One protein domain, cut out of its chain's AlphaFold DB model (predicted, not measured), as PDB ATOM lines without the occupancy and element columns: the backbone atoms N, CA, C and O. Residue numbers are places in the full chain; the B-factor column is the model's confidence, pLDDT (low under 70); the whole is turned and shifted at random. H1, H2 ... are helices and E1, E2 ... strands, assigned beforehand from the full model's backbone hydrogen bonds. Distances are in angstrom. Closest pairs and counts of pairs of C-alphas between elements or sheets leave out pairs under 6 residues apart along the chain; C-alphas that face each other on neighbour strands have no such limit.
ATOM      1  N   GLU A   2      74.979  48.947  11.341       74.56
ATOM      2  CA  GLU A   2      75.079  48.931  12.822       74.56
ATOM      3  C   GLU A   2      74.219  50.011  13.500       74.56
ATOM      4  O   GLU A   2      73.516  49.723  14.467       74.56
ATOM      5  N   ASP A   3      74.213  51.234  12.965       79.81
ATOM      6  CA  ASP A   3      73.378  52.318  13.497       79.81
ATOM      7  C   ASP A   3      71.881  52.085  13.254       79.81
ATOM      8  O   ASP A   3      71.051  52.482  14.064       79.81
ATOM      9  N   GLU A   4      71.512  51.393  12.178       81.06
ATOM     10  CA  GLU A   4      70.115  51.028  11.904       81.06
ATOM     11  C   GLU A   4      69.633  49.946  12.876       81.06
ATOM     12  O   GLU A   4      68.517  50.028  13.377       81.06
ATOM     13  N   ILE A   5      70.496  48.979  13.213       80.75
ATOM     14  CA  ILE A   5      70.207  47.930  14.201       80.75
ATOM     15  C   ILE A   5      70.092  48.519  15.607       80.75
ATOM     16  O   ILE A   5      69.167  48.170  16.335       80.75
ATOM     17  N   LYS A   6      70.986  49.441  15.992       82.88
ATOM     18  CA  LYS A   6      70.899  50.131  17.294       82.88
ATOM     19  C   LYS A   6      69.593  50.906  17.454       82.88
ATOM     20  O   LYS A   6      69.089  51.023  18.564       82.88
ATOM     21  N   ASN A   7      69.063  51.422  16.349       85.31
ATOM     22  CA  ASN A   7      67.823  52.190  16.319       85.31
ATOM     23  C   ASN A   7      66.585  51.329  16.007       85.31
ATOM     24  O   ASN A   7      65.492  51.872  15.833       85.31
ATOM     25  N   LEU A   8      66.730  50.002  15.930       86.44
ATOM     26  CA  LEU A   8      65.633  49.110  15.586       86.44
ATOM     27  C   LEU A   8      64.645  49.020  16.757       86.44
ATOM     28  O   LEU A   8      64.952  48.489  17.824       86.44
ATOM     29  N   ALA A   9      63.439  49.548  16.556       89.81
ATOM     30  CA  ALA A   9      62.392  49.487  17.565       89.81
ATOM     31  C   ALA A   9      61.805  48.063  17.673       89.81
ATOM     32  O   ALA A   9      61.616  47.397  16.647       89.81
ATOM     33  N   PRO A  10      61.448  47.596  18.886       90.69
ATOM     34  CA  PRO A  10      60.716  46.348  19.058       90.69
ATOM     35  C   PRO A  10      59.414  46.352  18.260       90.69
ATOM     36  O   PRO A  10      58.692  47.352  18.220       90.69
ATOM     37  N   THR A  11      59.076  45.224  17.642       92.75
ATOM     38  CA  THR A  11      57.814  45.101  16.909       92.75
ATOM     39  C   THR A  11      56.689  44.718  17.851       92.75
ATOM     40  O   THR A  11      56.778  43.741  18.593       92.75
ATOM     41  N   GLN A  12      55.619  45.506  17.806       93.50
ATOM     42  CA  GLN A  12      54.407  45.271  18.574       93.50
ATOM     43  C   GLN A  12      53.380  44.564  17.694       93.50
ATOM     44  O   GLN A  12      53.010  45.068  16.633       93.50
ATOM     45  N   TYR A  13      52.895  43.407  18.142       85.00
ATOM     46  CA  TYR A  13      51.789  42.708  17.497       85.00
ATOM     47  C   TYR A  13      50.813  42.180  18.549       85.00
ATOM     48  O   TYR A  13      51.122  41.266  19.316       85.00
ATOM     49  N   LYS A  14      49.603  42.755  18.578       88.81
ATOM     50  CA  LYS A  14      48.602  42.531  19.638       88.81
ATOM     51  C   LYS A  14      49.208  42.833  21.020       88.81
ATOM     52  O   LYS A  14      49.679  43.942  21.235       88.81
ATOM     53  N   ASN A  15      49.225  41.852  21.924       91.25
ATOM     54  CA  ASN A  15      49.790  41.959  23.273       91.25
ATOM     55  C   ASN A  15      51.214  41.370  23.362       91.25
ATOM     56  O   ASN A  15      51.665  41.031  24.453       91.25
ATOM     57  N   ILE A  16      51.890  41.169  22.224       85.88
ATOM     58  CA  ILE A  16      53.228  40.573  22.149       85.88
ATOM     59  C   ILE A  16      54.216  41.631  21.660       85.88
ATOM     60  O   ILE A  16      54.023  42.236  20.604       85.88
ATOM     61  N   THR A  17      55.298  41.804  22.416       93.19
ATOM     62  CA  THR A  17      56.458  42.608  22.029       93.19
ATOM     63  C   THR A  17      57.581  41.682  21.576       93.19
ATOM     64  O   THR A  17      58.031  40.830  22.341       93.19
ATOM     65  N   VAL A  18      58.046  41.861  20.342       87.75
ATOM     66  CA  VAL A  18      59.186  41.134  19.775       87.75
ATOM     67  C   VAL A  18      60.399  42.056  19.772       87.75
ATOM     68  O   VAL A  18      60.403  43.082  19.090       87.75
ATOM     69  N   ASN A  19      61.418  41.687  20.546       89.06
ATOM     70  CA  ASN A  19      62.723  42.343  20.539       89.06
ATOM     71  C   ASN A  19      63.654  41.634  19.554       89.06
ATOM     72  O   ASN A  19      63.528  40.430  19.333       89.06
ATOM     73  N   TYR A  20      64.603  42.381  19.004       83.00
ATOM     74  CA  TYR A  20      65.548  41.875  18.018       83.00
ATOM     75  C   TYR A  20      66.964  41.896  18.587       83.00
ATOM     76  O   TYR A  20      67.433  42.935  19.046       83.00
ATOM     77  N   GLU A  21      67.648  40.759  18.518       82.00
ATOM     78  CA  GLU A  21      69.086  40.649  18.754       82.00
ATOM     79  C   GLU A  21      69.728  40.162  17.454       82.00
ATOM     80  O   GLU A  21      69.501  39.035  17.015       82.00
ATOM     81  N   MET A  22      70.475  41.046  16.792       78.38
ATOM     82  CA  MET A  22      71.089  40.755  15.498       78.38
ATOM     83  C   MET A  22      72.542  40.333  15.708       78.38
ATOM     84  O   MET A  22      73.337  41.087  16.268       78.38
ATOM     85  N   LEU A  23      72.896  39.139  15.230       75.50
ATOM     86  CA  LEU A  23      74.253  38.597  15.304       75.50
ATOM     87  C   LEU A  23      74.884  38.567  13.908       75.50
ATOM     88  O   LEU A  23      74.371  37.922  12.993       75.50
ATOM     89  N   PHE A  24      76.024  39.234  13.747       75.12
ATOM     90  CA  PHE A  24      76.730  39.381  12.468       75.12
ATOM     91  C   PHE A  24      77.626  38.185  12.128       75.12
ATOM     92  O   PHE A  24      78.805  38.331  11.824       75.12
ATOM     93  N   THR A  25      77.071  36.979  12.168       76.44
ATOM     94  CA  THR A  25      77.846  35.736  12.006       76.44
ATOM     95  C   THR A  25      78.016  35.291  10.552       76.44
ATOM     96  O   THR A  25      78.838  34.424  10.252       76.44
ATOM     97  N   MET A  26      77.270  35.893   9.622       73.94
ATOM     98  CA  MET A  26      77.325  35.597   8.185       73.94
ATOM     99  C   MET A  26      78.355  36.465   7.449       73.94
ATOM    100  O   MET A  26      78.042  37.071   6.426       73.94
ATOM    101  N   ILE A  27      79.586  36.543   7.960       71.81
ATOM    102  CA  ILE A  27      80.662  37.312   7.320       71.81
ATOM    103  C   ILE A  27      81.833  36.429   6.865       71.81
ATOM    104  O   ILE A  27      82.147  35.400   7.468       71.81
ATOM    105  N   GLU A  28      82.495  36.822   5.770       69.38
ATOM    106  CA  GLU A  28      83.700  36.139   5.280       69.38
ATOM    107  C   GLU A  28      84.878  36.380   6.240       69.38
ATOM    108  O   GLU A  28      85.019  37.459   6.816       69.38
ATOM    109  N   GLY A  29      85.793  35.411   6.349       70.06
ATOM    110  CA  GLY A  29      87.011  35.559   7.153       70.06
ATOM    111  C   GLY A  29      87.846  36.788   6.771       70.06
ATOM    112  O   GLY A  29      88.383  37.451   7.652       70.06
ATOM    113  N   LYS A  30      87.886  37.161   5.481       74.50
ATOM    114  CA  LYS A  30      88.572  38.387   5.035       74.50
ATOM    115  C   LYS A  30      87.919  39.660   5.568       74.50
ATOM    116  O   LYS A  30      88.627  40.579   5.969       74.50
ATOM    117  N   VAL A  31      86.587  39.704   5.591       77.25
ATOM    118  CA  VAL A  31      85.830  40.824   6.164       77.25
ATOM    119  C   VAL A  31      86.091  40.895   7.666       77.25
ATOM    120  O   VAL A  31      86.385  41.966   8.181       77.25
ATOM    121  N   CYS A  32      86.108  39.748   8.349       76.38
ATOM    122  CA  CYS A  32      86.460  39.661   9.765       76.38
ATOM    123  C   CYS A  32      87.866  40.226  10.056       76.38
ATOM    124  O   CYS A  32      88.028  41.006  10.992       76.38
ATOM    125  N   THR A  33      88.872  39.924   9.223       77.81
ATOM    126  CA  THR A  33      90.217  40.514   9.367       77.81
ATOM    127  C   THR A  33      90.248  42.018   9.086       77.81
ATOM    128  O   THR A  33      90.936  42.759   9.784       77.81
ATOM    129  N   ALA A  34      89.497  42.493   8.090       81.06
ATOM    130  CA  ALA A  34      89.399  43.926   7.813       81.06
ATOM    131  C   ALA A  34      88.766  44.686   8.993       81.06
ATOM    132  O   ALA A  34      89.218  45.773   9.345       81.06
ATOM    133  N   LEU A  35      87.768  44.082   9.645       80.69
ATOM    134  CA  LEU A  35      87.102  44.630  10.828       80.69
ATOM    135  C   LEU A  35      87.951  44.527  12.106       80.69
ATOM    136  O   LEU A  35      87.698  45.250  13.066       80.69
ATOM    137  N   SER A  36      88.976  43.666  12.133       78.44
ATOM    138  CA  SER A  36      89.877  43.520  13.283       78.44
ATOM    139  C   SER A  36      91.037  44.520  13.303       78.44
ATOM    140  O   SER A  36      91.874  44.432  14.198       78.44
ATOM    141  N   ASN A  37      91.104  45.458  12.347       77.06
ATOM    142  CA  ASN A  37      92.219  46.398  12.142       77.06
ATOM    143  C   ASN A  37      93.588  45.724  11.925       77.06
ATOM    144  O   ASN A  37      94.636  46.350  12.089       77.06
ATOM    145  N   GLU A  38      93.596  44.448  11.537       81.50
ATOM    146  CA  GLU A  38      94.831  43.733  11.239       81.50
ATOM    147  C   GLU A  38      95.302  44.048   9.820       81.50
ATOM    148  O   GLU A  38      94.530  44.088   8.864       81.50
ATOM    149  N   THR A  39      96.609  44.239   9.661       75.56
ATOM    150  CA  THR A  39      97.203  44.645   8.373       75.56
ATOM    151  C   THR A  39      97.392  43.485   7.393       75.56
ATOM    152  O   THR A  39      97.719  43.706   6.228       75.56
ATOM    153  N   SER A  40      97.207  42.239   7.841       83.00
ATOM    154  CA  SER A  40      97.442  41.035   7.043       83.00
ATOM    155  C   SER A  40      96.352  39.992   7.248       83.00
ATOM    156  O   SER A  40      96.091  39.575   8.374       83.00
ATOM    157  N   TYR A  41      95.827  39.465   6.138       80.19
ATOM    158  CA  TYR A  41      94.887  38.336   6.107       80.19
ATOM    159  C   TYR A  41      95.461  37.023   6.657       80.19
ATOM    160  O   TYR A  41      94.713  36.089   6.921       80.19
ATOM    161  N   ALA A  42      96.785  36.927   6.809       81.25
ATOM    162  CA  ALA A  42      97.436  35.757   7.396       81.25
ATOM    163  C   ALA A  42      97.598  35.864   8.923       81.25
ATOM    164  O   ALA A  42      97.995  34.887   9.560       81.25
ATOM    165  N   THR A  43      97.348  37.039   9.507       86.88
ATOM    166  CA  THR A  43      97.369  37.241  10.958       86.88
ATOM    167  C   THR A  43      96.027  36.822  11.553       86.88
ATOM    168  O   THR A  43      94.974  37.082  10.975       86.88
ATOM    169  N   CYS A  44      96.047  36.175  12.719       86.81
ATOM    170  CA  CYS A  44      94.822  35.833  13.433       86.81
ATOM    171  C   CYS A  44      94.061  37.103  13.847       86.81
ATOM    172  O   CYS A  44      94.612  37.870  14.635       86.81
ATOM    173  N   PRO A  45      92.797  37.298  13.432       85.19
ATOM    174  CA  PRO A  45      92.018  38.470  13.841       85.19
ATOM    175  C   PRO A  45      91.667  38.457  15.337       85.19
ATOM    176  O   PRO A  45      91.401  39.501  15.920       85.19
ATOM    177  N   ILE A  46      91.685  37.281  15.977       88.62
ATOM    178  CA  ILE A  46      91.339  37.125  17.395       88.62
ATOM    179  C   ILE A  46      92.517  37.491  18.304       88.62
ATOM    180  O   ILE A  46      92.328  38.207  19.277       88.62
ATOM    181  N   CYS A  47      93.722  36.989  18.027       88.25
ATOM    182  CA  CYS A  47      94.873  37.105  18.939       88.25
ATOM    183  C   CYS A  47      96.105  37.800  18.332       88.25
ATOM    184  O   CYS A  47      97.194  37.754  18.913       88.25
ATOM    185  N   GLY A  48      95.990  38.360  17.124       87.75
ATOM    186  CA  GLY A  48      97.084  39.057  16.433       87.75
ATOM    187  C   GLY A  48      98.284  38.164  16.081       87.75
ATOM    188  O   GLY A  48      99.374  38.648  15.766       87.75
ATOM    189  N   ALA A  49      98.148  36.838  16.180       89.12
ATOM    190  CA  ALA A  49      99.243  35.909  15.928       89.12
ATOM    191  C   ALA A  49      99.583  35.805  14.445       89.12
ATOM    192  O   ALA A  49      98.726  35.513  13.611       89.12
ATOM    193  N   ARG A  50     100.865  35.998  14.123       89.50
ATOM    194  CA  ARG A  50     101.404  35.749  12.781       89.50
ATOM    195  C   ARG A  50     101.585  34.243  12.558       89.50
ATOM    196  O   ARG A  50     101.823  33.525  13.531       89.50
ATOM    197  N   PRO A  51     101.616  33.752  11.305       86.62
ATOM    198  CA  PRO A  51     101.827  32.328  11.023       86.62
ATOM    199  C   PRO A  51     103.081  31.733  11.681       86.62
ATOM    200  O   PRO A  51     103.056  30.597  12.139       86.62
ATOM    201  N   SER A  52     104.164  32.510  11.794       86.50
ATOM    202  CA  SER A  52     105.398  32.083  12.472       86.50
ATOM    203  C   SER A  52     105.242  31.868  13.982       86.50
ATOM    204  O   SER A  52     106.050  31.164  14.577       86.50
ATOM    205  N   GLN A  53     104.219  32.461  14.598       89.00
ATOM    206  CA  GLN A  53     103.940  32.402  16.035       89.00
ATOM    207  C   GLN A  53     102.865  31.362  16.377       89.00
ATOM    208  O   GLN A  53     102.727  30.999  17.538       89.00
ATOM    209  N   MET A  54     102.129  30.845  15.383       87.06
ATOM    210  CA  MET A  54     100.997  29.927  15.588       87.06
ATOM    211  C   MET A  54     101.375  28.603  16.272       87.06
ATOM    212  O   MET A  54     100.524  27.957  16.875       87.06
ATOM    213  N   ASN A  55     102.652  28.211  16.220       87.31
ATOM    214  CA  ASN A  55     103.142  26.998  16.879       87.31
ATOM    215  C   ASN A  55     103.589  27.225  18.337       87.31
ATOM    216  O   ASN A  55     103.865  26.258  19.044       87.31
ATOM    217  N   ALA A  56     103.650  28.473  18.813       90.94
ATOM    218  CA  ALA A  56     103.992  28.804  20.196       90.94
ATOM    219  C   ALA A  56     102.749  28.701  21.099       90.94
ATOM    220  O   ALA A  56     102.274  29.691  21.649       90.94
ATOM    221  N   ILE A  57     102.197  27.488  21.232       89.25
ATOM    222  CA  ILE A  57     100.889  27.230  21.868       89.25
ATOM    223  C   ILE A  57     100.792  27.861  23.265       89.25
ATOM    224  O   ILE A  57      99.804  28.521  23.572       89.25
ATOM    225  N   VAL A  58     101.829  27.704  24.091       90.38
ATOM    226  CA  VAL A  58     101.852  28.248  25.460       90.38
ATOM    227  C   VAL A  58     101.786  29.775  25.463       90.38
ATOM    228  O   VAL A  58     101.076  30.355  26.278       90.38
ATOM    229  N   GLU A  59     102.481  30.441  24.542       88.38
ATOM    230  CA  GLU A  59     102.427  31.902  24.429       88.38
ATOM    231  C   GLU A  59     101.052  32.364  23.942       88.38
ATOM    232  O   GLU A  59     100.508  33.330  24.467       88.38
ATOM    233  N   LEU A  60     100.463  31.655  22.975       87.38
ATOM    234  CA  LEU A  60      99.155  31.994  22.407       87.38
ATOM    235  C   LEU A  60      98.019  31.877  23.419       87.38
ATOM    236  O   LEU A  60      97.130  32.721  23.416       87.38
ATOM    237  N   LEU A  61      98.058  30.865  24.287       86.62
ATOM    238  CA  LEU A  61      97.062  30.687  25.348       86.62
ATOM    239  C   LEU A  61      97.067  31.841  26.359       86.62
ATOM    240  O   LEU A  61      96.048  32.089  26.996       86.62
ATOM    241  N   ASN A  62      98.196  32.539  26.488       88.81
ATOM    242  CA  ASN A  62      98.371  33.659  27.407       88.81
ATOM    243  C   ASN A  62      98.246  35.031  26.725       88.81
ATOM    244  O   ASN A  62      98.443  36.051  27.382       88.81
ATOM    245  N   ARG A  63      97.961  35.089  25.416       88.69
ATOM    246  CA  ARG A  63      97.798  36.362  24.707       88.69
ATOM    247  C   ARG A  63      96.446  36.993  24.979       88.69
ATOM    248  O   ARG A  63      95.421  36.314  25.016       88.69
ATOM    249  N   ASP A  64      96.455  38.319  25.026       89.31
ATOM    250  CA  ASP A  64      95.231  39.099  24.959       89.31
ATOM    251  C   ASP A  64      94.533  38.890  23.612       89.31
ATOM    252  O   ASP A  64      95.157  38.842  22.546       89.31
ATOM    253  N   VAL A  65      93.212  38.751  23.681       90.06
ATOM    254  CA  VAL A  65      92.349  38.489  22.530       90.06
ATOM    255  C   VAL A  65      91.377  39.636  22.324       90.06
ATOM    256  O   VAL A  65      90.792  40.167  23.275       90.06
ATOM    257  N   ASN A  66      91.152  39.987  21.065       86.62
ATOM    258  CA  ASN A  66      90.145  40.952  20.679       86.62
ATOM    259  C   ASN A  66      88.751  40.311  20.733       86.62
ATOM    260  O   ASN A  66      88.288  39.683  19.782       86.62
ATOM    261  N   LYS A  67      88.071  40.479  21.870       87.19
ATOM    262  CA  LYS A  67      86.745  39.891  22.111       87.19
ATOM    263  C   LYS A  67      85.649  40.452  21.203       87.19
ATOM    264  O   LYS A  67      84.638  39.776  21.033       87.19
ATOM    265  N   SER A  68      85.824  41.635  20.600       83.00
ATOM    266  CA  SER A  68      84.819  42.180  19.672       83.00
ATOM    267  C   SER A  68      84.637  41.291  18.439       83.00
ATOM    268  O   SER A  68      83.548  41.237  17.873       83.00
ATOM    269  N   ILE A  69      85.669  40.518  18.085       83.88
ATOM    270  CA  ILE A  69      85.662  39.590  16.953       83.88
ATOM    271  C   ILE A  69      84.730  38.399  17.173       83.88
ATOM    272  O   ILE A  69      84.257  37.798  16.210       83.88
ATOM    273  N   TYR A  70      84.400  38.061  18.420       83.88
ATOM    274  CA  TYR A  70      83.519  36.927  18.710       83.88
ATOM    275  C   TYR A  70      82.103  37.120  18.166       83.88
ATOM    276  O   TYR A  70      81.457  36.136  17.805       83.88
ATOM    277  N   ASN A  71      81.662  38.370  18.008       80.00
ATOM    278  CA  ASN A  71      80.361  38.713  17.431       80.00
ATOM    279  C   ASN A  71      80.226  38.288  15.961       80.00
ATOM    280  O   ASN A  71      79.113  38.147  15.457       80.00
ATOM    281  N   PHE A  72      81.354  38.063  15.286       78.44
ATOM    282  CA  PHE A  72      81.401  37.641  13.891       78.44
ATOM    283  C   PHE A  72      81.383  36.122  13.703       78.44
ATOM    284  O   PHE A  72      81.216  35.633  12.586       78.44
ATOM    285  N   GLY A  73      81.533  35.361  14.790       76.88
ATOM    286  CA  GLY A  73      81.547  33.904  14.760       76.88
ATOM    287  C   GLY A  73      82.707  33.300  13.957       76.88
ATOM    288  O   GLY A  73      83.628  33.973  13.495       76.88
ATOM    289  N   ILE A  74      82.668  31.974  13.812       74.50
ATOM    290  CA  ILE A  74      83.603  31.218  12.976       74.50
ATOM    291  C   ILE A  74      82.841  30.708  11.760       74.50
ATOM    292  O   ILE A  74      81.864  29.969  11.890       74.50
ATOM    293  N   SER A  75      83.326  31.046  10.566       77.75
ATOM    294  CA  SER A  75      82.757  30.513   9.333       77.75
ATOM    295  C   SER A  75      83.103  29.028   9.188       77.75
ATOM    296  O   SER A  75      84.217  28.659   8.810       77.75
TER     297      SER A  75
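This is residues 2 to 75 of the 408 residues of an uncharacterized protein of Trachymyrmex cornetzi (UniProt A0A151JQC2). With little regular structure, a thin arm tipped by the strand hairpin E1-E2 reaches away from a loose, looped body holding H2, H4 and, at its far end, H3. The 74 printed residues, class mixed, have 29 in named elements, ordered H1 E1 E2 H2 H3 H4; the two-stranded sheet is antiparallel. The whole is only just extended, close to loose: radius of gyration of the C-alphas 17.4 A, spans 58 by 22 by 18 A.

H1, residues 2 to 6, is apart from H2, residues 29 to 35. E1, residues 11 to 13, and E2, residues 16 to 18, form an antiparallel hairpin at 157 degrees, with N 11 and O 18 2.9 A apart, within hydrogen-bond range. H3, residues 57 to 61, is apart from H2 and from H4, residues 67 to 72. H2 and H4 are close but not clearly touching, opposite ways at a steep tilt of 48 degrees; their closest C-alphas, Cys 32 and Phe 72, are 6.8 A apart. Every O i to N i+4 pair is within range in H1, H2 and H3; H4 has 0 of 2, but 3 of 3 O i to N i+3.

H1 begins at C-alpha 2 (75.079, 48.931, 12.822). H2 measures 9.8 A and H4 10.1 A, ending at C-alpha 72 (81.401, 37.641, 13.891).

The farthest C-alphas, Lys 14 and Ser 52, are 58.2 A apart. The printed part has no cut; the H2 to H3 link is long, and residue 28 is under 70 in pLDDT.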